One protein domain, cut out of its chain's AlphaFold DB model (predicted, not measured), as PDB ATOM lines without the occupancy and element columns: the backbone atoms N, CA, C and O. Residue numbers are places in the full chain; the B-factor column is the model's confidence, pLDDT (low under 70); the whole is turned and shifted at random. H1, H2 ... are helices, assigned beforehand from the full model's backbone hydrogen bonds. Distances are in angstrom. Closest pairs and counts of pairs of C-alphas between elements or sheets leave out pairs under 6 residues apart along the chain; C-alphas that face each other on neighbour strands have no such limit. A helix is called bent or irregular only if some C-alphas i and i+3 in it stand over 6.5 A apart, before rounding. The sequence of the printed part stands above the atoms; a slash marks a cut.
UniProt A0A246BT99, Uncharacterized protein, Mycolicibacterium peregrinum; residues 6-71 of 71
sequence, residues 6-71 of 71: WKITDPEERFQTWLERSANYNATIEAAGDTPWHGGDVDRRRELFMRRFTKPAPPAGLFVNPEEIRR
ATOM      1  N   TRP A   6     200.689 185.361 229.988       81.12
ATOM      2  CA  TRP A   6     199.858 184.989 231.131       81.12
ATOM      3  C   TRP A   6     199.649 186.131 232.131       81.12
ATOM      4  O   TRP A   6     198.760 186.031 232.969       81.12
ATOM      5  N   LYS A   7     200.425 187.220 232.037       90.94
ATOM      6  CA  LYS A   7     200.234 188.434 232.846       90.94
ATOM      7  C   LYS A   7     199.326 189.477 232.184       90.94
ATOM      8  O   LYS A   7     198.866 190.374 232.874       90.94
ATOM      9  N   ILE A   8     199.058 189.361 230.882       91.25
ATOM     10  CA  ILE A   8     198.167 190.276 230.150       91.25
ATOM     11  C   ILE A   8     196.722 189.943 230.512       91.25
ATOM     12  O   ILE A   8     196.307 188.819 230.255       91.25
ATOM     13  N   THR A   9     195.964 190.846 231.127       89.62
ATOM     14  CA  THR A   9     194.582 190.557 231.558       89.62
ATOM     15  C   THR A   9     193.540 190.879 230.498       89.62
ATOM     16  O   THR A   9     192.494 190.235 230.485       89.62
ATOM     17  N   ASP A  10     193.826 191.829 229.607       93.88
ATOM     18  CA  ASP A  10     192.935 192.167 228.505       93.88
ATOM     19  C   ASP A  10     192.941 191.056 227.430       93.88
ATOM     20  O   ASP A  10     194.009 190.696 226.915       93.88
ATOM     21  N   PRO A  11     191.778 190.461 227.094       93.38
ATOM     22  CA  PRO A  11     191.695 189.398 226.095       93.38
ATOM     23  C   PRO A  11     192.198 189.804 224.707       93.38
ATOM     24  O   PRO A  11     192.800 188.976 224.020       93.38
ATOM     25  N   GLU A  12     191.968 191.054 224.295       94.88
ATOM     26  CA  GLU A  12     192.357 191.550 222.975       94.88
ATOM     27  C   GLU A  12     193.870 191.771 222.898       94.88
ATOM     28  O   GLU A  12     194.522 191.236 222.007       94.88
ATOM     29  N   GLU A  13     194.470 192.435 223.883       94.88
ATOM     30  CA  GLU A  13     195.924 192.591 223.990       94.88
ATOM     31  C   GLU A  13     196.630 191.224 224.016       94.88
ATOM     32  O   GLU A  13     197.676 191.013 223.382       94.88
ATOM     33  N   ARG A  14     196.032 190.244 224.707       94.75
ATOM     34  CA  ARG A  14     196.552 188.875 224.745       94.75
ATOM     35  C   ARG A  14     196.447 188.193 223.377       94.75
ATOM     36  O   ARG A  14     197.366 187.453 223.015       94.75
ATOM     37  N   PHE A  15     195.381 188.445 222.615       95.19
ATOM     38  CA  PHE A  15     195.228 187.960 221.240       95.19
ATOM     39  C   PHE A  15     196.261 188.585 220.296       95.19
ATOM     40  O   PHE A  15     196.953 187.848 219.594       95.19
ATOM     41  N   GLN A  16     196.449 189.906 220.343       95.06
ATOM     42  CA  GLN A  16     197.442 190.613 219.525       95.06
ATOM     43  C   GLN A  16     198.866 190.115 219.810       95.06
ATOM     44  O   GLN A  16     199.621 189.783 218.895       95.06
ATOM     45  N   THR A  17     199.209 189.935 221.090       94.44
ATOM     46  CA  THR A  17     200.504 189.365 221.489       94.44
ATOM     47  C   THR A  17     200.682 187.929 220.982       94.44
ATOM     48  O   THR A  17     201.787 187.519 220.621       94.44
ATOM     49  N   TRP A  18     199.612 187.129 220.970       93.12
ATOM     50  CA  TRP A  18     199.644 185.771 220.431       93.12
ATOM     51  C   TRP A  18     199.819 185.758 218.905       93.12
ATOM     52  O   TRP A  18     200.626 184.970 218.407       93.12
ATOM     53  N   LEU A  19     199.130 186.643 218.176       94.31
ATOM     54  CA  LEU A  19     199.297 186.807 216.730       94.31
ATOM     55  C   LEU A  19     200.747 187.143 216.381       94.31
ATOM     56  O   LEU A  19     201.354 186.425 215.584       94.31
ATOM     57  N   GLU A  20     201.319 188.150 217.041       93.81
ATOM     58  CA  GLU A  20     202.701 188.582 216.822       93.81
ATOM     59  C   GLU A  20     203.691 187.427 217.036       93.81
ATOM     60  O   GLU A  20     204.553 187.160 216.200       93.81
ATOM     61  N   ARG A  21     203.528 186.669 218.127       91.88
ATOM     62  CA  ARG A  21     204.382 185.507 218.427       91.88
ATOM     63  C   ARG A  21     204.239 184.378 217.408       91.88
ATOM     64  O   ARG A  21     205.182 183.615 217.220       91.88
ATOM     65  N   SER A  22     203.080 184.256 216.765       91.81
ATOM     66  CA  SER A  22     202.826 183.229 215.748       91.81
ATOM     67  C   SER A  22     203.336 183.601 214.353       91.81
ATOM     68  O   SER A  22     203.395 182.725 213.494       91.81
ATOM     69  N   ALA A  23     203.707 184.864 214.113       93.00
ATOM     70  CA  ALA A  23     204.057 185.361 212.784       93.00
ATOM     71  C   ALA A  23     205.216 184.579 212.153       93.00
ATOM     72  O   ALA A  23     205.100 184.122 211.021       93.00
ATOM     73  N   ASN A  24     206.290 184.336 212.912       93.75
ATOM     74  CA  ASN A  24     207.453 183.598 212.411       93.75
ATOM     75  C   ASN A  24     207.126 182.135 212.063       93.75
ATOM     76  O   ASN A  24     207.620 181.592 211.078       93.75
ATOM     77  N   TYR A  25     206.265 181.499 212.862       91.81
ATOM     78  CA  TYR A  25     205.809 180.137 212.595       91.81
ATOM     79  C   TYR A  25     204.998 180.076 211.295       91.81
ATOM     80  O   TYR A  25     205.300 179.258 210.433       91.81
ATOM     81  N   ASN A  26     204.034 180.985 211.116       94.31
ATOM     82  CA  ASN A  26     203.213 181.024 209.900       94.31
ATOM     83  C   ASN A  26     204.068 181.342 208.662       94.31
ATOM     84  O   ASN A  26     203.925 180.669 207.649       94.31
ATOM     85  N   ALA A  27     205.019 182.276 208.773       94.56
ATOM     86  CA  ALA A  27     205.955 182.591 207.692       94.56
ATOM     87  C   ALA A  27     206.811 181.378 207.283       94.56
ATOM     88  O   ALA A  27     207.134 181.217 206.113       94.56
ATOM     89  N   THR A  28     207.153 180.497 208.230       96.25
ATOM     90  CA  THR A  28     207.886 179.255 207.932       96.25
ATOM     91  C   THR A  28     207.023 178.262 207.147       96.25
ATOM     92  O   THR A  28     207.527 177.613 206.237       96.25
ATOM     93  N   ILE A  29     205.728 178.158 207.473       95.62
ATOM     94  CA  ILE A  29     204.772 177.323 206.728       95.62
ATOM     95  C   ILE A  29     204.641 177.831 205.288       95.62
ATOM     96  O   ILE A  29     204.795 177.059 204.346       95.62
ATOM     97  N   GLU A  30     204.425 179.137 205.123       95.50
ATOM     98  CA  GLU A  30     204.299 179.771 203.806       95.50
ATOM     99  C   GLU A  30     205.585 179.623 202.979       95.50
ATOM    100  O   GLU A  30     205.531 179.280 201.800       95.50
ATOM    101  N   ALA A  31     206.757 179.799 203.601       96.69
ATOM    102  CA  ALA A  31     208.050 179.597 202.946       96.69
ATOM    103  C   ALA A  31     208.286 178.140 202.509       96.69
ATOM    104  O   ALA A  31     209.005 177.901 201.541       96.69
ATOM    105  N   ALA A  32     207.674 177.170 203.193       96.94
ATOM    106  CA  ALA A  32     207.689 175.763 202.798       96.94
ATOM    107  C   ALA A  32     206.693 175.440 201.663       96.94
ATOM    108  O   ALA A  32     206.631 174.295 201.219       96.94
ATOM    109  N   GLY A  33     205.935 176.432 201.179       96.00
ATOM    110  CA  GLY A  33     204.918 176.267 200.141       96.00
ATOM    111  C   GLY A  33     203.594 175.696 200.651       96.00
ATOM    112  O   GLY A  33     202.762 175.292 199.842       96.00
ATOM    113  N   ASP A  34     203.397 175.652 201.969       96.19
ATOM    114  CA  ASP A  34     202.166 175.181 202.599       96.19
ATOM    115  C   ASP A  34     201.313 176.369 203.084       96.19
ATOM    116  O   ASP A  34     201.744 177.524 203.088       96.19
ATOM    117  N   THR A  35     200.072 176.102 203.481       93.94
ATOM    118  CA  THR A  35     199.130 177.109 203.973       93.94
ATOM    119  C   THR A  35     198.882 176.909 205.468       93.94
ATOM    120  O   THR A  35     198.510 175.810 205.885       93.94
ATOM    121  N   PRO A  36     199.020 177.950 206.311       92.88
ATOM    122  CA  PRO A  36     198.650 177.848 207.718       92.88
ATOM    123  C   PRO A  36     197.207 177.354 207.881       92.88
ATOM    124  O   PRO A  36     196.332 177.753 207.120       92.88
ATOM    125  N   TRP A  37     196.920 176.549 208.910       89.12
ATOM    126  CA  TRP A  37     195.604 175.907 209.125       89.12
ATOM    127  C   TRP A  37     194.397 176.861 209.112       89.12
ATOM    128  O   TRP A  37     193.262 176.439 208.912       89.12
ATOM    129  N   HIS A  38     194.632 178.143 209.380       90.00
ATOM    130  CA  HIS A  38     193.617 179.190 209.397       90.00
ATOM    131  C   HIS A  38     193.458 179.906 208.045       90.00
ATOM    132  O   HIS A  38     192.673 180.840 207.962       90.00
ATOM    133  N   GLY A  39     194.227 179.549 207.011       91.12
ATOM    134  CA  GLY A  39     194.113 180.110 205.659       91.12
ATOM    135  C   GLY A  39     194.278 181.632 205.577       91.12
ATOM    136  O   GLY A  39     193.675 182.264 204.722       91.12
ATOM    137  N   GLY A  40     195.023 182.238 206.506       88.88
ATOM    138  CA  GLY A  40     195.133 183.700 206.624       88.88
ATOM    139  C   GLY A  40     193.934 184.414 207.276       88.88
ATOM    140  O   GLY A  40     194.010 185.618 207.496       88.88
ATOM    141  N   ASP A  41     192.873 183.703 207.663       94.44
ATOM    142  CA  ASP A  41     191.677 184.295 208.277       94.44
ATOM    143  C   ASP A  41     191.927 184.691 209.744       94.44
ATOM    144  O   ASP A  41     191.859 183.881 210.676       94.44
ATOM    145  N   VAL A  42     192.269 185.964 209.956       93.88
ATOM    146  CA  VAL A  42     192.555 186.518 211.286       93.88
ATOM    147  C   VAL A  42     191.289 186.640 212.136       93.88
ATOM    148  O   VAL A  42     191.355 186.402 213.346       93.88
ATOM    149  N   ASP A  43     190.138 186.931 211.535       94.25
ATOM    150  CA  ASP A  43     188.873 187.081 212.261       94.25
ATOM    151  C   ASP A  43     188.408 185.741 212.829       94.25
ATOM    152  O   ASP A  43     188.048 185.638 214.008       94.25
ATOM    153  N   ARG A  44     188.534 184.667 212.046       93.19
ATOM    154  CA  ARG A  44     188.258 183.311 212.517       93.19
ATOM    155  C   ARG A  44     189.210 182.888 213.629       93.19
ATOM    156  O   ARG A  44     188.788 182.254 214.603       93.19
ATOM    157  N   ARG A  45     190.492 183.257 213.532       94.19
ATOM    158  CA  ARG A  45     191.456 183.032 214.622       94.19
ATOM    159  C   ARG A  45     191.049 183.782 215.882       94.19
ATOM    160  O   ARG A  45     191.157 183.211 216.968       94.19
ATOM    161  N   ARG A  46     190.583 185.025 215.745       95.75
ATOM    162  CA  ARG A  46     190.103 185.844 216.861       95.75
ATOM    163  C   ARG A  46     188.911 185.190 217.537       95.75
ATOM    164  O   ARG A  46     188.938 184.996 218.748       95.75
ATOM    165  N   GLU A  47     187.908 184.778 216.770       95.00
ATOM    166  CA  GLU A  47     186.723 184.098 217.294       95.00
ATOM    167  C   GLU A  47     187.104 182.850 218.106       95.00
ATOM    168  O   GLU A  47     186.707 182.710 219.265       95.00
ATOM    169  N   LEU A  48     187.931 181.966 217.537       93.44
ATOM    170  CA  LEU A  48     188.400 180.758 218.223       93.44
ATOM    171  C   LEU A  48     189.227 181.081 219.469       93.44
ATOM    172  O   LEU A  48     189.120 180.382 220.479       93.44
ATOM    173  N   PHE A  49     190.045 182.135 219.419       94.38
ATOM    174  CA  PHE A  49     190.838 182.563 220.562       94.38
ATOM    175  C   PHE A  49     189.957 183.046 221.715       94.38
ATOM    176  O   PHE A  49     190.188 182.656 222.864       94.38
ATOM    177  N   MET A  50     188.931 183.839 221.401       95.00
ATOM    178  CA  MET A  50     188.037 184.449 222.382       95.00
ATOM    179  C   MET A  50     187.150 183.435 223.109       95.00
ATOM    180  O   MET A  50     186.815 183.653 224.272       95.00
ATOM    181  N   ARG A  51     186.862 182.273 222.502       93.25
ATOM    182  CA  ARG A  51     186.107 181.179 223.152       93.25
ATOM    183  C   ARG A  51     186.701 180.731 224.492       93.25
ATOM    184  O   ARG A  51     185.972 180.208 225.323       93.25
ATOM    185  N   ARG A  52     187.996 180.959 224.737       90.44
ATOM    186  CA  ARG A  52     188.653 180.641 226.020       90.44
ATOM    187  C   ARG A  52     188.157 181.486 227.194       90.44
ATOM    188  O   ARG A  52     188.291 181.059 228.336       90.44
ATOM    189  N   PHE A  53     187.628 182.676 226.922       89.75
ATOM    190  CA  PHE A  53     187.140 183.603 227.947       89.75
ATOM    191  C   PHE A  53     185.635 183.478 228.185       89.75
ATOM    192  O   PHE A  53     185.112 184.040 229.144       89.75
ATOM    193  N   THR A  54     184.935 182.718 227.344       89.12
ATOM    194  CA  THR A  54     183.516 182.422 227.518       89.12
ATOM    195  C   THR A  54     183.371 181.058 228.173       89.12
ATOM    196  O   THR A  54     183.717 180.035 227.588       89.12
ATOM    197  N   LYS A  55     182.835 181.022 229.395       84.56
ATOM    198  CA  LYS A  55     182.472 179.760 230.044       84.56
ATOM    199  C   LYS A  55     181.100 179.321 229.516       84.56
ATOM    200  O   LYS A  55     180.131 180.041 229.761       84.56
ATOM    201  N   PRO A  56     180.986 178.189 228.797       84.88
ATOM    202  CA  PRO A  56     179.680 177.692 228.391       84.88
ATOM    203  C   PRO A  56     178.868 177.293 229.627       84.88
ATOM    204  O   PRO A  56     179.431 176.935 230.667       84.88
ATOM    205  N   ALA A  57     177.542 177.340 229.503       82.56
ATOM    206  CA  ALA A  57     176.674 176.751 230.509       82.56
ATOM    207  C   ALA A  57     177.023 175.257 230.665       82.56
ATOM    208  O   ALA A  57     177.331 174.596 229.665       82.56
ATOM    209  N   PRO A  58     177.011 174.720 231.895       81.00
ATOM    210  CA  PRO A  58     177.180 173.291 232.086       81.00
ATOM    211  C   PRO A  58     176.063 172.530 231.345       81.00
ATOM    212  O   PRO A  58     174.938 173.031 231.254       81.00
ATOM    213  N   PRO A  59     176.350 171.339 230.792       84.25
ATOM    214  CA  PRO A  59     175.324 170.502 230.183       84.25
ATOM    215  C   PRO A  59     174.241 170.133 231.205       84.25
ATOM    216  O   PRO A  59     174.498 170.080 232.410       84.25
ATOM    217  N   ALA A  60     173.024 169.869 230.722       81.62
ATOM    218  CA  ALA A  60     171.907 169.485 231.580       81.62
ATOM    219  C   ALA A  60     172.278 168.263 232.443       81.62
ATOM    220  O   ALA A  60     172.810 167.278 231.934       81.62
ATOM    221  N   GLY A  61     172.017 168.346 233.750       76.31
ATOM    222  CA  GLY A  61     172.373 167.302 234.718       76.31
ATOM    223  C   GLY A  61     173.812 167.364 235.249       76.31
ATOM    224  O   GLY A  61     174.136 166.627 236.177       76.31
ATOM    225  N   LEU A  62     174.672 168.247 234.725       77.88
ATOM    226  CA  LEU A  62     175.982 168.522 235.315       77.88
ATOM    227  C   LEU A  62     175.854 169.656 236.338       77.88
ATOM    228  O   LEU A  62     176.024 170.837 236.028       77.88
ATOM    229  N   PHE A  63     175.538 169.279 237.568       74.06
ATOM    230  CA  PHE A  63     175.415 170.219 238.671       74.06
ATOM    231  C   PHE A  63     176.797 170.559 239.233       74.06
ATOM    232  O   PHE A  63     177.631 169.688 239.464       74.06
ATOM    233  N   VAL A  64     177.046 171.847 239.454       71.94
ATOM    234  CA  VAL A  64     178.239 172.332 240.172       71.94
ATOM    235  C   VAL A  64     177.944 172.594 241.651       71.94
ATOM    236  O   VAL A  64     178.867 172.830 242.427       71.94
ATOM    237  N   ASN A  65     176.664 172.558 242.038       75.38
ATOM    238  CA  ASN A  65     176.207 172.726 243.408       75.38
ATOM    239  C   ASN A  65     176.181 171.362 244.127       75.38
ATOM    240  O   ASN A  65     175.428 170.480 243.711       75.38
ATOM    241  N   PRO A  66     176.944 171.176 245.221       73.25
ATOM    242  CA  PRO A  66     176.950 169.928 245.983       73.25
ATOM    243  C   PRO A  66     175.567 169.497 246.485       73.25
ATOM    244  O   PRO A  66     175.317 168.301 246.595       73.25
ATOM    245  N   GLU A  67     174.669 170.443 246.768       80.94
ATOM    246  CA  GLU A  67     173.315 170.146 247.255       80.94
ATOM    247  C   GLU A  67     172.415 169.541 246.168       80.94
ATOM    248  O   GLU A  67     171.564 168.711 246.465       80.94
ATOM    249  N   GLU A  68     172.632 169.900 244.899       74.31
ATOM    250  CA  GLU A  68     171.896 169.324 243.763       74.31
ATOM    251  C   GLU A  68     172.415 167.927 243.393       74.31
ATOM    252  O   GLU A  68     171.657 167.111 242.883       74.31
ATOM    253  N   ILE A  69     173.688 167.634 243.689       71.69
ATOM    254  CA  ILE A  69     174.315 166.316 243.474       71.69
ATOM    255  C   ILE A  69     173.854 165.292 244.524       71.69
ATOM    256  O   ILE A  69     173.834 164.095 244.257       71.69
ATOM    257  N   ARG A  70     173.531 165.749 245.740       74.25
ATOM    258  CA  ARG A  70     173.193 164.891 246.890       74.25
ATOM    259  C   ARG A  70     171.742 164.401 246.911       74.25
ATOM    260  O   ARG A  70     171.410 163.614 247.796       74.25
ATOM    261  N   ARG A  71     170.891 164.894 246.008       64.94
ATOM    262  CA  ARG A  71     169.463 164.560 245.930       64.94
ATOM    263  C   ARG A  71     169.223 163.302 245.106       64.94
ATOM    264  O   ARG A  71     168.316 162.541 245.505       64.94
TER     265      ARG A  71
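This is residues 6 to 71 of the 71 residues of an uncharacterized protein of Mycolicibacterium peregrinum (UniProt A0A246BT99). Look first at the bent helix H1: its first arm, H1a, crosses H2 at a steep angle, its second arm, H1b, runs on away from H2, and beyond H2 a long tail ends in the very short helix H3. Residues 54 to 60 and 62 to 68 of that tail stick out free, and the tail makes much of the length. The printed part has 66 residues with three named helices, H1, H2 and H3 in chain order, and no named strand; the class is all helix. The whole is extended, with a radius of gyration of the C-alphas of 18.5 A and spans of 60 by 26 by 17 A.

Start at C-alpha 11, at (191.695, 189.398, 226.095), where H1, residues 11 to 31, begins. By its hydrogen bonds it was assigned as one helix, but it is bent: C-alphas 21 and 24 are 7.0 A apart. Its arm H1a, residues 11 to 21, is 15.3 A long, and its arm H1b, residues 24 to 31, is 10.3 A long; residues 22 and 23 belong to neither. Next find C-alpha 42 at (192.555, 186.518, 211.286); from there H2, residues 42 to 53, runs 17.8 A. H2 is neither bent nor irregular, but only just: C-alphas 49 and 52 are 6.2 A apart. Last comes H3, residues 66 to 69, ending with C-alpha 69 at (174.315, 166.316, 243.474).

Begin at the bend, where H1a and H1b stand at a steep tilt of 51 degrees. Then compare H1a with H2: they touch, and their closest C-alphas, those of Phe 15 and Phe 49, are 7.0 A apart. These two run opposite ways at a steep tilt of 53 degrees, with 10.6 A from centre to centre. H1b and H2 are apart, and H3 is apart from H1a, H1b and H2. Along the backbone, every O i to N i+4 pair is within hydrogen-bond range in H1a and H1b, while in H2 it is 6 of 8; H3 is too short for such a pair, and its one O i to N i+3 pair is within range.

Look for the two C-alphas farthest apart at Ala 31 and Arg 71, 59.7 A from each other. The printed part has no cut, and it ends at residue 71, the chain's last residue. The link from H1 to H2 is short, with 10 residues; the link from H2 to H3, residues 54 to 65, is long. The mean pLDDT of the printed part is 89.1, and that of H3 is 75. Under 70 you will find one residue, Arg 71.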